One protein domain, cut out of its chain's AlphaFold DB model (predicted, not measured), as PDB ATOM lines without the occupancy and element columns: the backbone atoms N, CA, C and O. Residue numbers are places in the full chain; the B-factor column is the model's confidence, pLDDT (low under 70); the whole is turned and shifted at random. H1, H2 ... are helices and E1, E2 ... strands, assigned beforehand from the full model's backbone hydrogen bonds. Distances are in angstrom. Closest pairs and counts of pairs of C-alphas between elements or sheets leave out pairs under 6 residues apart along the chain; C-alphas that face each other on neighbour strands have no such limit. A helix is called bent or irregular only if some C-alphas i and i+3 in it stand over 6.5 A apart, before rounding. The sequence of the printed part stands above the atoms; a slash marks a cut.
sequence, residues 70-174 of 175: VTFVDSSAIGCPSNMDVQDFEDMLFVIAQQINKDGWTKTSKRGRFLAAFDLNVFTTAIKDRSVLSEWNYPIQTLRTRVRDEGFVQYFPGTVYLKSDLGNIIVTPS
ATOM      1  N   VAL A  70     -33.602  35.531  48.738       72.81
ATOM      2  CA  VAL A  70     -32.887  36.682  49.309       72.81
ATOM      3  C   VAL A  70     -32.535  36.377  50.760       72.81
ATOM      4  O   VAL A  70     -33.415  36.122  51.575       72.81
ATOM      5  N   THR A  71     -31.244  36.382  51.082       72.75
ATOM      6  CA  THR A  71     -30.729  36.164  52.440       72.75
ATOM      7  C   THR A  71     -30.077  37.441  52.940       72.75
ATOM      8  O   THR A  71     -29.225  38.000  52.256       72.75
ATOM      9  N   PHE A  72     -30.444  37.883  54.138       73.88
ATOM     10  CA  PHE A  72     -29.818  39.016  54.807       73.88
ATOM     11  C   PHE A  72     -28.927  38.488  55.941       73.88
ATOM     12  O   PHE A  72     -29.331  37.598  56.682       73.88
ATOM     13  N   VAL A  73     -27.700  38.994  56.037       71.31
ATOM     14  CA  VAL A  73     -26.747  38.676  57.112       71.31
ATOM     15  C   VAL A  73     -26.704  39.863  58.060       71.31
ATOM     16  O   VAL A  73     -26.566  40.984  57.570       71.31
ATOM     17  N   ASP A  74     -26.787  39.647  59.378       65.56
ATOM     18  CA  ASP A  74     -26.650  40.742  60.346       65.56
ATOM     19  C   ASP A  74     -25.300  41.440  60.176       65.56
ATOM     20  O   ASP A  74     -24.263  40.797  59.983       65.56
ATOM     21  N   SER A  75     -25.293  42.767  60.281       63.72
ATOM     22  CA  SER A  75     -24.038  43.500  60.389       63.72
ATOM     23  C   SER A  75     -23.519  43.468  61.825       63.72
ATOM     24  O   SER A  75     -24.179  43.953  62.740       63.72
ATOM     25  N   SER A  76     -22.298  42.970  62.013       57.72
ATOM     26  CA  SER A  76     -21.484  43.217  63.213       57.72
ATOM     27  C   SER A  76     -20.481  44.365  63.006       57.72
ATOM     28  O   SER A  76     -19.691  44.675  63.901       57.72
ATOM     29  N   ALA A  77     -20.483  44.996  61.823       60.75
ATOM     30  CA  ALA A  77     -19.484  45.984  61.442       60.75
ATOM     31  C   ALA A  77     -19.679  47.309  62.195       60.75
ATOM     32  O   ALA A  77     -20.746  47.930  62.163       60.75
ATOM     33  N   ILE A  78     -18.608  47.756  62.855       60.06
ATOM     34  CA  ILE A  78     -18.554  49.031  63.575       60.06
ATOM     35  C   ILE A  78     -18.809  50.176  62.588       60.06
ATOM     36  O   ILE A  78     -18.143  50.265  61.564       60.06
ATOM     37  N   GLY A  79     -19.747  51.069  62.916       67.56
ATOM     38  CA  GLY A  79     -20.082  52.236  62.091       67.56
ATOM     39  C   GLY A  79     -21.305  52.050  61.190       67.56
ATOM     40  O   GLY A  79     -21.804  53.040  60.652       67.56
ATOM     41  N   CYS A  80     -21.849  50.832  61.070       70.12
ATOM     42  CA  CYS A  80     -23.164  50.665  60.456       70.12
ATOM     43  C   CYS A  80     -24.261  51.241  61.362       70.12
ATOM     44  O   CYS A  80     -24.189  51.098  62.586       70.12
ATOM     45  N   PRO A  81     -25.295  51.880  60.784       71.69
ATOM     46  CA  PRO A  81     -26.469  52.252  61.554       71.69
ATOM     47  C   PRO A  81     -27.126  50.980  62.090       71.69
ATOM     48  O   PRO A  81     -27.038  49.919  61.479       71.69
ATOM     49  N   SER A  82     -27.805  51.092  63.227       69.62
ATOM     50  CA  SER A  82     -28.533  49.958  63.793       69.62
ATOM     51  C   SER A  82     -29.755  49.584  62.949       69.62
ATOM     52  O   SER A  82     -30.199  48.447  63.009       69.62
ATOM     53  N   ASN A  83     -30.302  50.519  62.161       74.00
ATOM     54  CA  ASN A  83     -31.566  50.350  61.441       74.00
ATOM     55  C   ASN A  83     -31.400  50.754  59.975       74.00
ATOM     56  O   ASN A  83     -30.744  51.756  59.692       74.00
ATOM     57  N   MET A  84     -32.073  50.043  59.072       77.75
ATOM     58  CA  MET A  84     -32.353  50.541  57.726       77.75
ATOM     59  C   MET A  84     -33.494  51.558  57.754       77.75
ATOM     60  O   MET A  84     -34.586  51.259  58.247       77.75
ATOM     61  N   ASP A  85     -33.266  52.737  57.181       79.88
ATOM     62  CA  ASP A  85     -34.348  53.671  56.883       79.88
ATOM     63  C   ASP A  85     -35.002  53.373  55.518       79.88
ATOM     64  O   ASP A  85     -34.606  52.467  54.780       79.88
ATOM     65  N   VAL A  86     -36.051  54.124  55.168       82.44
ATOM     66  CA  VAL A  86     -36.747  53.950  53.884       82.44
ATOM     67  C   VAL A  86     -35.818  54.198  52.689       82.44
ATOM     68  O   VAL A  86     -35.925  53.482  51.692       82.44
ATOM     69  N   GLN A  87     -34.912  55.171  52.791       86.00
ATOM     70  CA  GLN A  87     -33.982  55.510  51.719       86.00
ATOM     71  C   GLN A  87     -32.964  54.385  51.502       86.00
ATOM     72  O   GLN A  87     -32.638  54.082  50.357       86.00
ATOM     73  N   ASP A  88     -32.521  53.711  52.566       87.25
ATOM     74  CA  ASP A  88     -31.624  52.559  52.484       87.25
ATOM     75  C   ASP A  88     -32.266  51.407  51.687       87.25
ATOM     76  O   ASP A  88     -31.606  50.786  50.851       87.25
ATOM     77  N   PHE A  89     -33.567  51.143  51.876       86.00
ATOM     78  CA  PHE A  89     -34.288  50.147  51.069       86.00
ATOM     79  C   PHE A  89     -34.372  50.542  49.591       86.00
ATOM     80  O   PHE A  89     -34.196  49.693  48.712       86.00
ATOM     81  N   GLU A  90     -34.644  51.815  49.304       89.69
ATOM     82  CA  GLU A  90     -34.728  52.322  47.931       89.69
ATOM     83  C   GLU A  90     -33.371  52.283  47.223       89.69
ATOM     84  O   GLU A  90     -33.280  51.843  46.074       89.69
ATOM     85  N   ASP A  91     -32.305  52.670  47.919       92.12
ATOM     86  CA  ASP A  91     -30.942  52.621  47.403       92.12
ATOM     87  C   ASP A  91     -30.496  51.177  47.141       92.12
ATOM     88  O   ASP A  91     -29.928  50.899  46.079       92.12
ATOM     89  N   MET A  92     -30.815  50.243  48.046       90.88
ATOM     90  CA  MET A  92     -30.546  48.814  47.869       90.88
ATOM     91  C   MET A  92     -31.264  48.246  46.634       90.88
ATOM     92  O   MET A  92     -30.636  47.614  45.782       90.88
ATOM     93  N   LEU A  93     -32.569  48.498  46.489       91.25
ATOM     94  CA  LEU A  93     -33.335  48.045  45.320       91.25
ATOM     95  C   LEU A  93     -32.788  48.627  44.018       91.25
ATOM     96  O   LEU A  93     -32.694  47.932  43.004       91.25
ATOM     97  N   PHE A  94     -32.378  49.892  44.044       94.38
ATOM     98  CA  PHE A  94     -31.820  50.550  42.877       94.38
ATOM     99  C   PHE A  94     -30.473  49.949  42.454       94.38
ATOM    100  O   PHE A  94     -30.263  49.735  41.258       94.38
ATOM    101  N   VAL A  95     -29.557  49.640  43.386       95.25
ATOM    102  CA  VAL A  95     -28.280  49.000  43.005       95.25
ATOM    103  C   VAL A  95     -28.478  47.600  42.445       95.25
ATOM    104  O   VAL A  95     -27.778  47.237  41.501       95.25
ATOM    105  N   ILE A  96     -29.451  46.845  42.962       94.00
ATOM    106  CA  ILE A  96     -29.824  45.531  42.424       94.00
ATOM    107  C   ILE A  96     -30.332  45.694  40.989       94.00
ATOM    108  O   ILE A  96     -29.816  45.050  40.075       94.00
ATOM    109  N   ALA A  97     -31.277  46.611  40.764       93.94
ATOM    110  CA  ALA A  97     -31.824  46.880  39.437       93.94
ATOM    111  C   ALA A  97     -30.738  47.315  38.437       93.94
ATOM    112  O   ALA A  97     -30.732  46.861  37.292       93.94
ATOM    113  N   GLN A  98     -29.779  48.148  38.849       95.19
ATOM    114  CA  GLN A  98     -28.644  48.503  37.995       95.19
ATOM    115  C   GLN A  98     -27.740  47.309  37.688       95.19
ATOM    116  O   GLN A  98     -27.291  47.166  36.552       95.19
ATOM    117  N   GLN A  99     -27.470  46.463  38.681       95.19
ATOM    118  CA  GLN A  99     -26.565  45.331  38.523       95.19
ATOM    119  C   GLN A  99     -27.141  44.255  37.595       95.19
ATOM    120  O   GLN A  99     -26.400  43.710  36.783       95.19
ATOM    121  N   ILE A 100     -28.458  44.024  37.628       92.81
ATOM    122  CA  ILE A 100     -29.170  43.128  36.696       92.81
ATOM    123  C   ILE A 100     -28.976  43.540  35.225       92.81
ATOM    124  O   ILE A 100     -29.027  42.702  34.330       92.81
ATOM    125  N   ASN A 101     -28.747  44.828  34.957       93.25
ATOM    126  CA  ASN A 101     -28.563  45.354  33.602       93.25
ATOM    127  C   ASN A 101     -27.096  45.352  33.127       93.25
ATOM    128  O   ASN A 101     -26.811  45.904  32.064       93.25
ATOM    129  N   LYS A 102     -26.165  44.788  33.903       92.25
ATOM    130  CA  LYS A 102     -24.734  44.753  33.576       92.25
ATOM    131  C   LYS A 102     -24.292  43.355  33.168       92.25
ATOM    132  O   LYS A 102     -24.813  42.369  33.664       92.25
ATOM    133  N   ASP A 103     -23.239  43.319  32.357       89.12
ATOM    134  CA  ASP A 103     -22.518  42.101  32.003       89.12
ATOM    135  C   ASP A 103     -21.035  42.251  32.367       89.12
ATOM    136  O   ASP A 103     -20.409  43.288  32.115       89.12
ATOM    137  N   GLY A 104     -20.462  41.199  32.942       82.81
ATOM    138  CA  GLY A 104     -19.058  41.087  33.323       82.81
ATOM    139  C   GLY A 104     -18.860  40.939  34.830       82.81
ATOM    140  O   GLY A 104     -19.341  41.742  35.624       82.81
ATOM    141  N   TRP A 105     -18.062  39.945  35.219       76.19
ATOM    142  CA  TRP A 105     -17.794  39.583  36.615       76.19
ATOM    143  C   TRP A 105     -17.122  40.694  37.447       76.19
ATOM    144  O   TRP A 105     -17.259  40.720  38.663       76.19
ATOM    145  N   THR A 106     -16.436  41.649  36.805       83.81
ATOM    146  CA  THR A 106     -15.816  42.815  37.468       83.81
ATOM    147  C   THR A 106     -16.748  44.018  37.608       83.81
ATOM    148  O   THR A 106     -16.356  45.043  38.170       83.81
ATOM    149  N   LYS A 107     -17.963  43.957  37.053       88.12
ATOM    150  CA  LYS A 107     -18.890  45.085  37.085       88.12
ATOM    151  C   LYS A 107     -19.590  45.166  38.430       88.12
ATOM    152  O   LYS A 107     -20.125  44.178  38.925       88.12
ATOM    153  N   THR A 108     -19.663  46.378  38.966       93.44
ATOM    154  CA  THR A 108     -20.369  46.676  40.212       93.44
ATOM    155  C   THR A 108     -21.306  47.866  40.033       93.44
ATOM    156  O   THR A 108     -21.117  48.703  39.142       93.44
ATOM    157  N   SER A 109     -22.342  47.940  40.863       96.19
ATOM    158  CA  SER A 109     -23.294  49.054  40.949       96.19
ATOM    159  C   SER A 109     -23.267  49.635  42.354       96.19
ATOM    160  O   SER A 109     -23.126  48.884  43.312       96.19
ATOM    161  N   LYS A 110     -23.389  50.957  42.489       96.00
ATOM    162  CA  LYS A 110     -23.322  51.633  43.789       96.00
ATOM    163  C   LYS A 110     -24.366  52.738  43.885       96.00
ATOM    164  O   LYS A 110     -24.525  53.510  42.941       96.00
ATOM    165  N   ARG A 111     -25.027  52.833  45.037       94.62
ATOM    166  CA  ARG A 111     -25.909  53.940  45.414       94.62
ATOM    167  C   ARG A 111     -26.015  54.015  46.928       94.62
ATOM    168  O   ARG A 111     -26.091  52.984  47.592       94.62
ATOM    169  N   GLY A 112     -25.986  55.239  47.449       89.75
ATOM    170  CA  GLY A 112     -25.868  55.469  48.881       89.75
ATOM    171  C   GLY A 112     -24.684  54.680  49.434       89.75
ATOM    172  O   GLY A 112     -23.573  54.725  48.890       89.75
ATOM    173  N   ARG A 113     -24.959  53.899  50.475       88.25
ATOM    174  CA  ARG A 113     -23.992  52.996  51.099       88.25
ATOM    175  C   ARG A 113     -23.906  51.621  50.434       88.25
ATOM    176  O   ARG A 113     -22.968  50.899  50.734       88.25
ATOM    177  N   PHE A 114     -24.813  51.242  49.542       91.88
ATOM    178  CA  PHE A 114     -24.870  49.883  49.001       91.88
ATOM    179  C   PHE A 114     -24.031  49.714  47.736       91.88
ATOM    180  O   PHE A 114     -24.045  50.560  46.838       91.88
ATOM    181  N   LEU A 115     -23.330  48.586  47.656       93.69
ATOM    182  CA  LEU A 115     -22.589  48.113  46.495       93.69
ATOM    183  C   LEU A 115     -23.105  46.729  46.099       93.69
ATOM    184  O   LEU A 115     -23.087  45.812  46.914       93.69
ATOM    185  N   ALA A 116     -23.524  46.572  44.846       93.62
ATOM    186  CA  ALA A 116     -23.937  45.303  44.256       93.62
ATOM    187  C   ALA A 116     -22.873  44.780  43.280       93.62
ATOM    188  O   ALA A 116     -22.344  45.547  42.471       93.62
ATOM    189  N   ALA A 117     -22.586  43.481  43.330       90.38
ATOM    190  CA  ALA A 117     -21.657  42.779  42.445       90.38
ATOM    191  C   ALA A 117     -22.188  41.379  42.106       90.38
ATOM    192  O   ALA A 117     -23.044  40.852  42.813       90.38
ATOM    193  N   PHE A 118     -21.676  40.761  41.041       85.62
ATOM    194  CA  PHE A 118     -21.978  39.355  40.770       85.62
ATOM    195  C   PHE A 118     -21.263  38.426  41.750       85.62
ATOM    196  O   PHE A 118     -20.143  38.704  42.179       85.62
ATOM    197  N   ASP A 119     -21.909  37.310  42.090       79.81
ATOM    198  CA  ASP A 119     -21.299  36.294  42.944       79.81
ATOM    199  C   ASP A 119     -20.233  35.496  42.175       79.81
ATOM    200  O   ASP A 119     -20.537  34.683  41.294       79.81
ATOM    201  N   LEU A 120     -18.967  35.725  42.527       69.44
ATOM    202  CA  LEU A 120     -17.818  35.057  41.915       69.44
ATOM    203  C   LEU A 120     -17.636  33.617  42.395       69.44
ATOM    204  O   LEU A 120     -17.030  32.828  41.675       69.44
ATOM    205  N   ASN A 121     -18.187  33.246  43.553       67.44
ATOM    206  CA  ASN A 121     -18.060  31.881  44.075       67.44
ATOM    207  C   ASN A 121     -18.831  30.869  43.222       67.44
ATOM    208  O   ASN A 121     -18.488  29.690  43.187       67.44
ATOM    209  N   VAL A 122     -19.851  31.339  42.501       67.50
ATOM    210  CA  VAL A 122     -20.626  30.543  41.539       67.50
ATOM    211  C   VAL A 122     -20.385  30.970  40.088       67.50
ATOM    212  O   VAL A 122     -21.148  30.592  39.203       67.50
ATOM    213  N   PHE A 123     -19.359  31.792  39.840       70.62
ATOM    214  CA  PHE A 123     -19.016  32.327  38.518       70.62
ATOM    215  C   PHE A 123     -20.183  33.025  37.798       70.62
ATOM    216  O   PHE A 123     -20.310  32.938  36.574       70.62
ATOM    217  N   THR A 124     -21.035  33.755  38.531       77.81
ATOM    218  CA  THR A 124     -22.036  34.604  37.875       77.81
ATOM    219  C   THR A 124     -21.327  35.773  37.200       77.81
ATOM    220  O   THR A 124     -20.497  36.453  37.801       77.81
ATOM    221  N   THR A 125     -21.665  36.031  35.939       82.94
ATOM    222  CA  THR A 125     -21.121  37.171  35.186       82.94
ATOM    223  C   THR A 125     -22.200  38.058  34.581       82.94
ATOM    224  O   THR A 125     -21.874  39.129  34.082       82.94
ATOM    225  N   ALA A 126     -23.450  37.602  34.571       87.94
ATOM    226  CA  ALA A 126     -24.617  38.294  34.041       87.94
ATOM    227  C   ALA A 126     -25.886  37.631  34.599       87.94
ATOM    228  O   ALA A 126     -25.840  36.479  35.042       87.94
ATOM    229  N   ILE A 127     -27.013  38.340  34.535       87.25
ATOM    230  CA  ILE A 127     -28.335  37.775  34.814       87.25
ATOM    231  C   ILE A 127     -28.984  37.356  33.496       87.25
ATOM    232  O   ILE A 127     -29.116  38.171  32.584       87.25
ATOM    233  N   LYS A 128     -29.410  36.093  33.406       81.25
ATOM    234  CA  LYS A 128     -29.992  35.508  32.187       81.25
ATOM    235  C   LYS A 128     -31.321  36.155  31.792       81.25
ATOM    236  O   LYS A 128     -31.563  36.355  30.606       81.25
ATOM    237  N   ASP A 129     -32.159  36.489  32.774       80.75
ATOM    238  CA  ASP A 129     -33.423  37.198  32.575       80.75
ATOM    239  C   ASP A 129     -33.623  38.277  33.650       80.75
ATOM    240  O   ASP A 129     -33.554  38.032  34.855       80.75
ATOM    241  N   ARG A 130     -33.882  39.502  33.193       82.62
ATOM    242  CA  ARG A 130     -34.034  40.693  34.033       82.62
ATOM    243  C   ARG A 130     -35.354  40.712  34.804       82.62
ATOM    244  O   ARG A 130     -35.479  41.492  35.750       82.62
ATOM    245  N   SER A 131     -36.312  39.857  34.440       78.38
ATOM    246  CA  SER A 131     -37.568  39.661  35.174       78.38
ATOM    247  C   SER A 131     -37.347  39.219  36.631       78.38
ATOM    248  O   SER A 131     -38.178  39.542  37.487       78.38
ATOM    249  N   VAL A 132     -36.178  38.629  36.939       79.00
ATOM    250  CA  VAL A 132     -35.745  38.213  38.288       79.00
ATOM    251  C   VAL A 132     -35.844  39.331  39.329       79.00
ATOM    252  O   VAL A 132     -36.021  39.070  40.517       79.00
ATOM    253  N   LEU A 133     -35.775  40.602  38.899       82.56
ATOM    254  CA  LEU A 133     -35.944  41.741  39.800       82.56
ATOM    255  C   LEU A 133     -37.286  41.680  40.535       82.56
ATOM    256  O   LEU A 133     -37.355  42.013  41.714       82.56
ATOM    257  N   SER A 134     -38.350  41.262  39.846       71.56
ATOM    258  CA  SER A 134     -39.679  41.154  40.447       71.56
ATOM    259  C   SER A 134     -39.730  40.079  41.537       71.56
ATOM    260  O   SER A 134     -40.357  40.298  42.575       71.56
ATOM    261  N   GLU A 135     -38.996  38.980  41.346       72.69
ATOM    262  CA  GLU A 135     -38.904  37.877  42.301       72.69
ATOM    263  C   GLU A 135     -38.119  38.280  43.555       72.69
ATOM    264  O   GLU A 135     -38.557  38.013  44.671       72.69
ATOM    265  N   TRP A 136     -37.004  38.997  43.397       77.19
ATOM    266  CA  TRP A 136     -36.229  39.519  44.527       77.19
ATOM    267  C   TRP A 136     -36.890  40.705  45.237       77.19
ATOM    268  O   TRP A 136     -36.680  40.901  46.436       77.19
ATOM    269  N   ASN A 137     -37.699  41.503  44.537       80.38
ATOM    270  CA  ASN A 137     -38.370  42.657  45.135       80.38
ATOM    271  C   ASN A 137     -39.380  42.232  46.209       80.38
ATOM    272  O   ASN A 137     -39.479  42.898  47.235       80.38
ATOM    273  N   TYR A 138     -40.095  41.119  46.018       72.56
ATOM    274  CA  TYR A 138     -41.086  40.641  46.988       72.56
ATOM    275  C   TYR A 138     -40.521  40.473  48.420       72.56
ATOM    276  O   TYR A 138     -40.999  41.176  49.317       72.56
ATOM    277  N   PRO A 139     -39.486  39.643  48.670       70.19
ATOM    278  CA  PRO A 139     -38.927  39.470  50.013       70.19
ATOM    279  C   PRO A 139     -38.317  40.760  50.582       70.19
ATOM    280  O   PRO A 139     -38.456  41.025  51.777       70.19
ATOM    281  N   ILE A 140     -37.711  41.611  49.741       78.06
ATOM    282  CA  ILE A 140     -37.169  42.911  50.169       78.06
ATOM    283  C   ILE A 140     -38.287  43.842  50.667       78.06
ATOM    284  O   ILE A 140     -38.146  44.474  51.716       78.06
ATOM    285  N   GLN A 141     -39.418  43.918  49.956       76.56
ATOM    286  CA  GLN A 141     -40.555  44.745  50.376       76.56
ATOM    287  C   GLN A 141     -41.225  44.206  51.640       76.56
ATOM    288  O   GLN A 141     -41.717  44.992  52.455       76.56
ATOM    289  N   THR A 142     -41.241  42.888  51.845       72.12
ATOM    290  CA  THR A 142     -41.760  42.329  53.095       72.12
ATOM    291  C   THR A 142     -40.886  42.708  54.289       72.12
ATOM    292  O   THR A 142     -41.431  43.123  55.311       72.12
ATOM    293  N   LEU A 143     -39.554  42.658  54.156       72.81
ATOM    294  CA  LEU A 143     -38.648  43.154  55.198       72.81
ATOM    295  C   LEU A 143     -38.910  44.640  55.489       72.81
ATOM    296  O   LEU A 143     -39.115  45.012  56.643       72.81
ATOM    297  N   ARG A 144     -38.997  45.476  54.444       76.94
ATOM    298  CA  ARG A 144     -39.314  46.910  54.574       76.94
ATOM    299  C   ARG A 144     -40.622  47.154  55.328       76.94
ATOM    300  O   ARG A 144     -40.684  48.029  56.186       76.94
ATOM    301  N   THR A 145     -41.668  46.398  54.997       71.25
ATOM    302  CA  THR A 145     -42.995  46.536  55.616       71.25
ATOM    303  C   THR A 145     -42.944  46.199  57.102       71.25
ATOM    304  O   THR A 145     -43.491  46.945  57.904       71.25
ATOM    305  N   ARG A 146     -42.217  45.145  57.489       66.00
ATOM    306  CA  ARG A 146     -42.036  44.782  58.904       66.00
ATOM    307  C   ARG A 146     -41.239  45.827  59.682       66.00
ATOM    308  O   ARG A 146     -41.673  46.224  60.759       66.00
ATOM    309  N   VAL A 147     -40.140  46.338  59.118       66.81
ATOM    310  CA  VAL A 147     -39.364  47.433  59.736       66.81
ATOM    311  C   VAL A 147     -40.247  48.666  59.966       66.81
ATOM    312  O   VAL A 147     -40.163  49.295  61.019       66.81
ATOM    313  N   ARG A 148     -41.123  48.996  59.006       68.31
ATOM    314  CA  ARG A 148     -42.040  50.141  59.094       68.31
ATOM    315  C   ARG A 148     -43.176  49.934  60.100       68.31
ATOM    316  O   ARG A 148     -43.426  50.823  60.905       68.31
ATOM    317  N   ASP A 149     -43.890  48.815  60.005       63.94
ATOM    318  CA  ASP A 149     -45.189  48.631  60.669       63.94
ATOM    319  C   ASP A 149     -45.061  48.018  62.061       63.94
ATOM    320  O   ASP A 149     -45.846  48.324  62.955       63.94
ATOM    321  N   GLU A 150     -44.076  47.148  62.255       53.31
ATOM    322  CA  GLU A 150     -43.965  46.371  63.484       53.31
ATOM    323  C   GLU A 150     -42.971  47.022  64.463       53.31
ATOM    324  O   GLU A 150     -42.889  46.609  65.617       53.31
ATOM    325  N   GLY A 151     -42.179  48.020  64.030       51.47
ATOM    326  CA  GLY A 151     -41.015  48.506  64.792       51.47
ATOM    327  C   GLY A 151     -40.035  47.374  65.138       51.47
ATOM    328  O   GLY A 151     -39.162  47.525  65.997       51.47
ATOM    329  N   PHE A 152     -40.225  46.214  64.499       44.78
ATOM    330  CA  PHE A 152     -39.540  44.980  64.789       44.78
ATOM    331  C   PHE A 152     -38.191  45.054  64.101       44.78
ATOM    332  O   PHE A 152     -38.067  44.986  62.881       44.78
ATOM    333  N   VAL A 153     -37.195  45.125  64.973       52.47
ATOM    334  CA  VAL A 153     -35.779  44.944  64.713       52.47
ATOM    335  C   VAL A 153     -35.122  46.173  64.097       52.47
ATOM    336  O   VAL A 153     -35.240  46.498  62.918       52.47
ATOM    337  N   GLN A 154     -34.360  46.829  64.968       60.06
ATOM    338  CA  GLN A 154     -33.172  47.580  64.611       60.06
ATOM    339  C   GLN A 154     -32.249  46.653  63.809       60.06
ATOM    340  O   GLN A 154     -31.422  45.948  64.380       60.06
ATOM    341  N   TYR A 155     -32.500  46.558  62.504       68.50
ATOM    342  CA  TYR A 155     -31.793  45.661  61.609       68.50
ATOM    343  C   TYR A 155     -31.111  46.455  60.509       68.50
ATOM    344  O   TYR A 155     -31.749  47.223  59.780       68.50
ATOM    345  N   PHE A 156     -29.819  46.202  60.350       74.69
ATOM    346  CA  PHE A 156     -29.044  46.655  59.216       74.69
ATOM    347  C   PHE A 156     -28.183  45.494  58.706       74.69
ATOM    348  O   PHE A 156     -27.376  44.955  59.472       74.69
ATOM    349  N   PRO A 157     -28.342  45.068  57.439       74.38
ATOM    350  CA  PRO A 157     -27.617  43.917  56.933       74.38
ATOM    351  C   PRO A 157     -26.136  44.251  56.760       74.38
ATOM    352  O   PRO A 157     -25.800  45.311  56.250       74.38
ATOM    353  N   GLY A 158     -25.242  43.333  57.112       74.06
ATOM    354  CA  GLY A 158     -23.826  43.391  56.747       74.06
ATOM    355  C   GLY A 158     -23.580  42.868  55.332       74.06
ATOM    356  O   GLY A 158     -22.625  43.257  54.667       74.06
ATOM    357  N   THR A 159     -24.444  41.982  54.834       78.38
ATOM    358  CA  THR A 159     -24.432  41.480  53.451       78.38
ATOM    359  C   THR A 159     -25.827  40.985  53.077       78.38
ATOM    360  O   THR A 159     -26.563  40.484  53.926       78.38
ATOM    361  N   VAL A 160     -26.198  41.116  51.804       82.25
ATOM    362  CA  VAL A 160     -27.425  40.556  51.233       82.25
ATOM    363  C   VAL A 160     -27.061  39.676  50.043       82.25
ATOM    364  O   VAL A 160     -26.413  40.128  49.101       82.25
ATOM    365  N   TYR A 161     -27.486  38.420  50.081       80.88
ATOM    366  CA  TYR A 161     -27.296  37.454  49.005       80.88
ATOM    367  C   TYR A 161     -28.598  37.296  48.224       80.88
ATOM    368  O   TYR A 161     -29.628  36.967  48.807       80.88
ATOM    369  N   LEU A 162     -28.548  37.517  46.911       81.88
ATOM    370  CA  LEU A 162     -29.659  37.323  45.984       81.88
ATOM    371  C   LEU A 162     -29.307  36.175  45.040       81.88
ATOM    372  O   LEU A 162     -28.361  36.287  44.260       81.88
ATOM    373  N   LYS A 163     -30.041  35.065  45.127       77.25
ATOM    374  CA  LYS A 163     -29.765  33.827  44.386       77.25
ATOM    375  C   LYS A 163     -30.974  33.417  43.556       77.25
ATOM    376  O   LYS A 163     -32.096  33.472  44.052       77.25
ATOM    377  N   SER A 164     -30.749  32.980  42.326       73.56
ATOM    378  CA  SER A 164     -31.751  32.315  41.483       73.56
ATOM    379  C   SER A 164     -31.055  31.422  40.453       73.56
ATOM    380  O   SER A 164     -29.829  31.407  40.342       73.56
ATOM    381  N   ASP A 165     -31.826  30.676  39.670       72.19
ATOM    382  CA  ASP A 165     -31.348  29.950  38.487       72.19
ATOM    383  C   ASP A 165     -30.903  30.887  37.337       72.19
ATOM    384  O   ASP A 165     -30.112  30.504  36.455       72.19
ATOM    385  N   LEU A 166     -31.375  32.138  37.372       78.06
ATOM    386  CA  LEU A 166     -31.066  33.196  36.410       78.06
ATOM    387  C   LEU A 166     -29.736  33.904  36.698       78.06
ATOM    388  O   LEU A 166     -29.145  34.465  35.773       78.06
ATOM    389  N   GLY A 167     -29.243  33.855  37.935       75.81
ATOM    390  CA  GLY A 167     -27.938  34.381  38.330       75.81
ATOM    391  C   GLY A 167     -27.930  34.946  39.748       75.81
ATOM    392  O   GLY A 167     -28.977  35.153  40.356       75.81
ATOM    393  N   ASN A 168     -26.730  35.215  40.268       82.94
ATOM    394  CA  ASN A 168     -26.541  35.612  41.661       82.94
ATOM    395  C   ASN A 168     -25.906  37.000  41.802       82.94
ATOM    396  O   ASN A 168     -24.929  37.336  41.124       82.94
ATOM    397  N   ILE A 169     -26.429  37.786  42.740       86.62
ATOM    398  CA  ILE A 169     -25.915  39.105  43.115       86.62
ATOM    399  C   ILE A 169     -25.624  39.114  44.612       86.62
ATOM    400  O   ILE A 169     -26.399  38.610  45.421       86.62
ATOM    401  N   ILE A 170     -24.509  39.732  44.983       87.38
ATOM    402  CA  ILE A 170     -24.172  40.049  46.367       87.38
ATOM    403  C   ILE A 170     -24.278  41.560  46.525       87.38
ATOM    404  O   ILE A 170     -23.702  42.310  45.734       87.38
ATOM    405  N   VAL A 171     -24.992  42.005  47.554       89.44
ATOM    406  CA  VAL A 171     -25.046  43.408  47.957       89.44
ATOM    407  C   VAL A 171     -24.357  43.562  49.303       89.44
ATOM    408  O   VAL A 171     -24.659  42.855  50.260       89.44
ATOM    409  N   THR A 172     -23.426  44.502  49.378       87.81
ATOM    410  CA  THR A 172     -22.677  44.833  50.591       87.81
ATOM    411  C   THR A 172     -22.860  46.317  50.893       87.81
ATOM    412  O   THR A 172     -22.692  47.145  49.992       87.81
ATOM    413  N   PRO A 173     -23.254  46.695  52.114       84.94
ATOM    414  CA  PRO A 173     -23.184  48.078  52.538       84.94
ATOM    415  C   PRO A 173     -21.738  48.471  52.843       84.94
ATOM    416  O   PRO A 173     -20.927  47.665  53.288       84.94
ATOM    417  N   SER A 174     -21.439  49.743  52.618       83.06
ATOM    418  CA  SER A 174     -20.234  50.412  53.083       83.06
ATOM    419  C   SER A 174     -20.562  51.127  54.387       83.06
ATOM    420  O   SER A 174     -21.324  52.097  54.420       83.06
TER     421      SER A 174
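AT A GLANCE: This is residues 70 to 174 of the 175 residues of an uncharacterized protein of Zymoseptoria brevis (UniProt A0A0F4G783). A twisted sheet of five antiparallel strands has two long helices on it, which run side by side in opposite ways. H1 packs over E3 and the neighbouring part of the sheet, while H2 sits alongside H1 and reaches the sheet toward its E1 edge. The 105 printed residues hold five named strands and two named helices in the order E1, H1, E2, E3, H2, E4, E5, and the sheet's order is E1, E4, E5, E3, E2. The class is mixed, helices and strands. The whole is compact, with a radius of gyration of the C-alphas of 13.3 A and spans of 37 by 28 by 20 A.

HOW THE PARTS SIT: Edge strand E1, residues 70 to 74, is antiparallel to E4, residues 157 to 163, with N 71 and O 161 2.9 A apart. E4 and E5, residues 169 to 173, form a hairpin, with N 160 and O 171 2.8 A apart. E5 is antiparallel to E3, residues 114 to 118, with N 115 and O 172 2.8 A apart. E3 and edge strand E2, residues 108 to 111, form a hairpin, with N 116 and O 109 2.8 A apart. H1, residues 86 to 100, is on the sheet at a height of 7.8 A over it. It lies over E3, and only just not over E5 and E2, on each of which 2 of its C-alphas fall; on the local plane it runs along the strands, at 24 degrees to E3. Its closest C-alphas to E3 are those of Val 95 and Ala 116, 5.8 A. H2, residues 132 to 149, is on the sheet too; its closest C-alphas to E1 are those of Trp 136 and Val 70, 6.5 A. The helices touch, with C-alphas of Ala 97 and Leu 133 closest at 6.6 A, at a shallow tilt of 8 degrees, opposite ways. H1 and H2 on one face of the sheet make two layers. E3, H2 and E4 form a split strand-helix-strand unit, two strands running the same way with E5 between them, and its crossover is left-handed. In H1 every O i to N i+4 pair is within hydrogen-bond range; in H2, 11 of 14 are.

IN THESE COORDINATES: E1 begins at C-alpha 70, (-32.887, 36.682, 49.309). H1 is 21.7 A long. H2 is 26.4 A long, with a kink of 25 degrees near residue 139; it is neither bent nor irregular, but only just: C-alphas 136 and 139 are 6.1 A apart. E4 is 16.2 A long. E5 ends at C-alpha 173, (-23.184, 48.078, 52.538).

THE WHOLE: The C-alphas of Gly 104 and Glu 150 are the two farthest apart, 39.5 A. The printed part has no cut. The links E1 to H1 and E3 to H2 are long. The mean pLDDT of the printed part is 78.9; residues 74 to 79, 82, 120 to 122 and 146 to 155 are under 70.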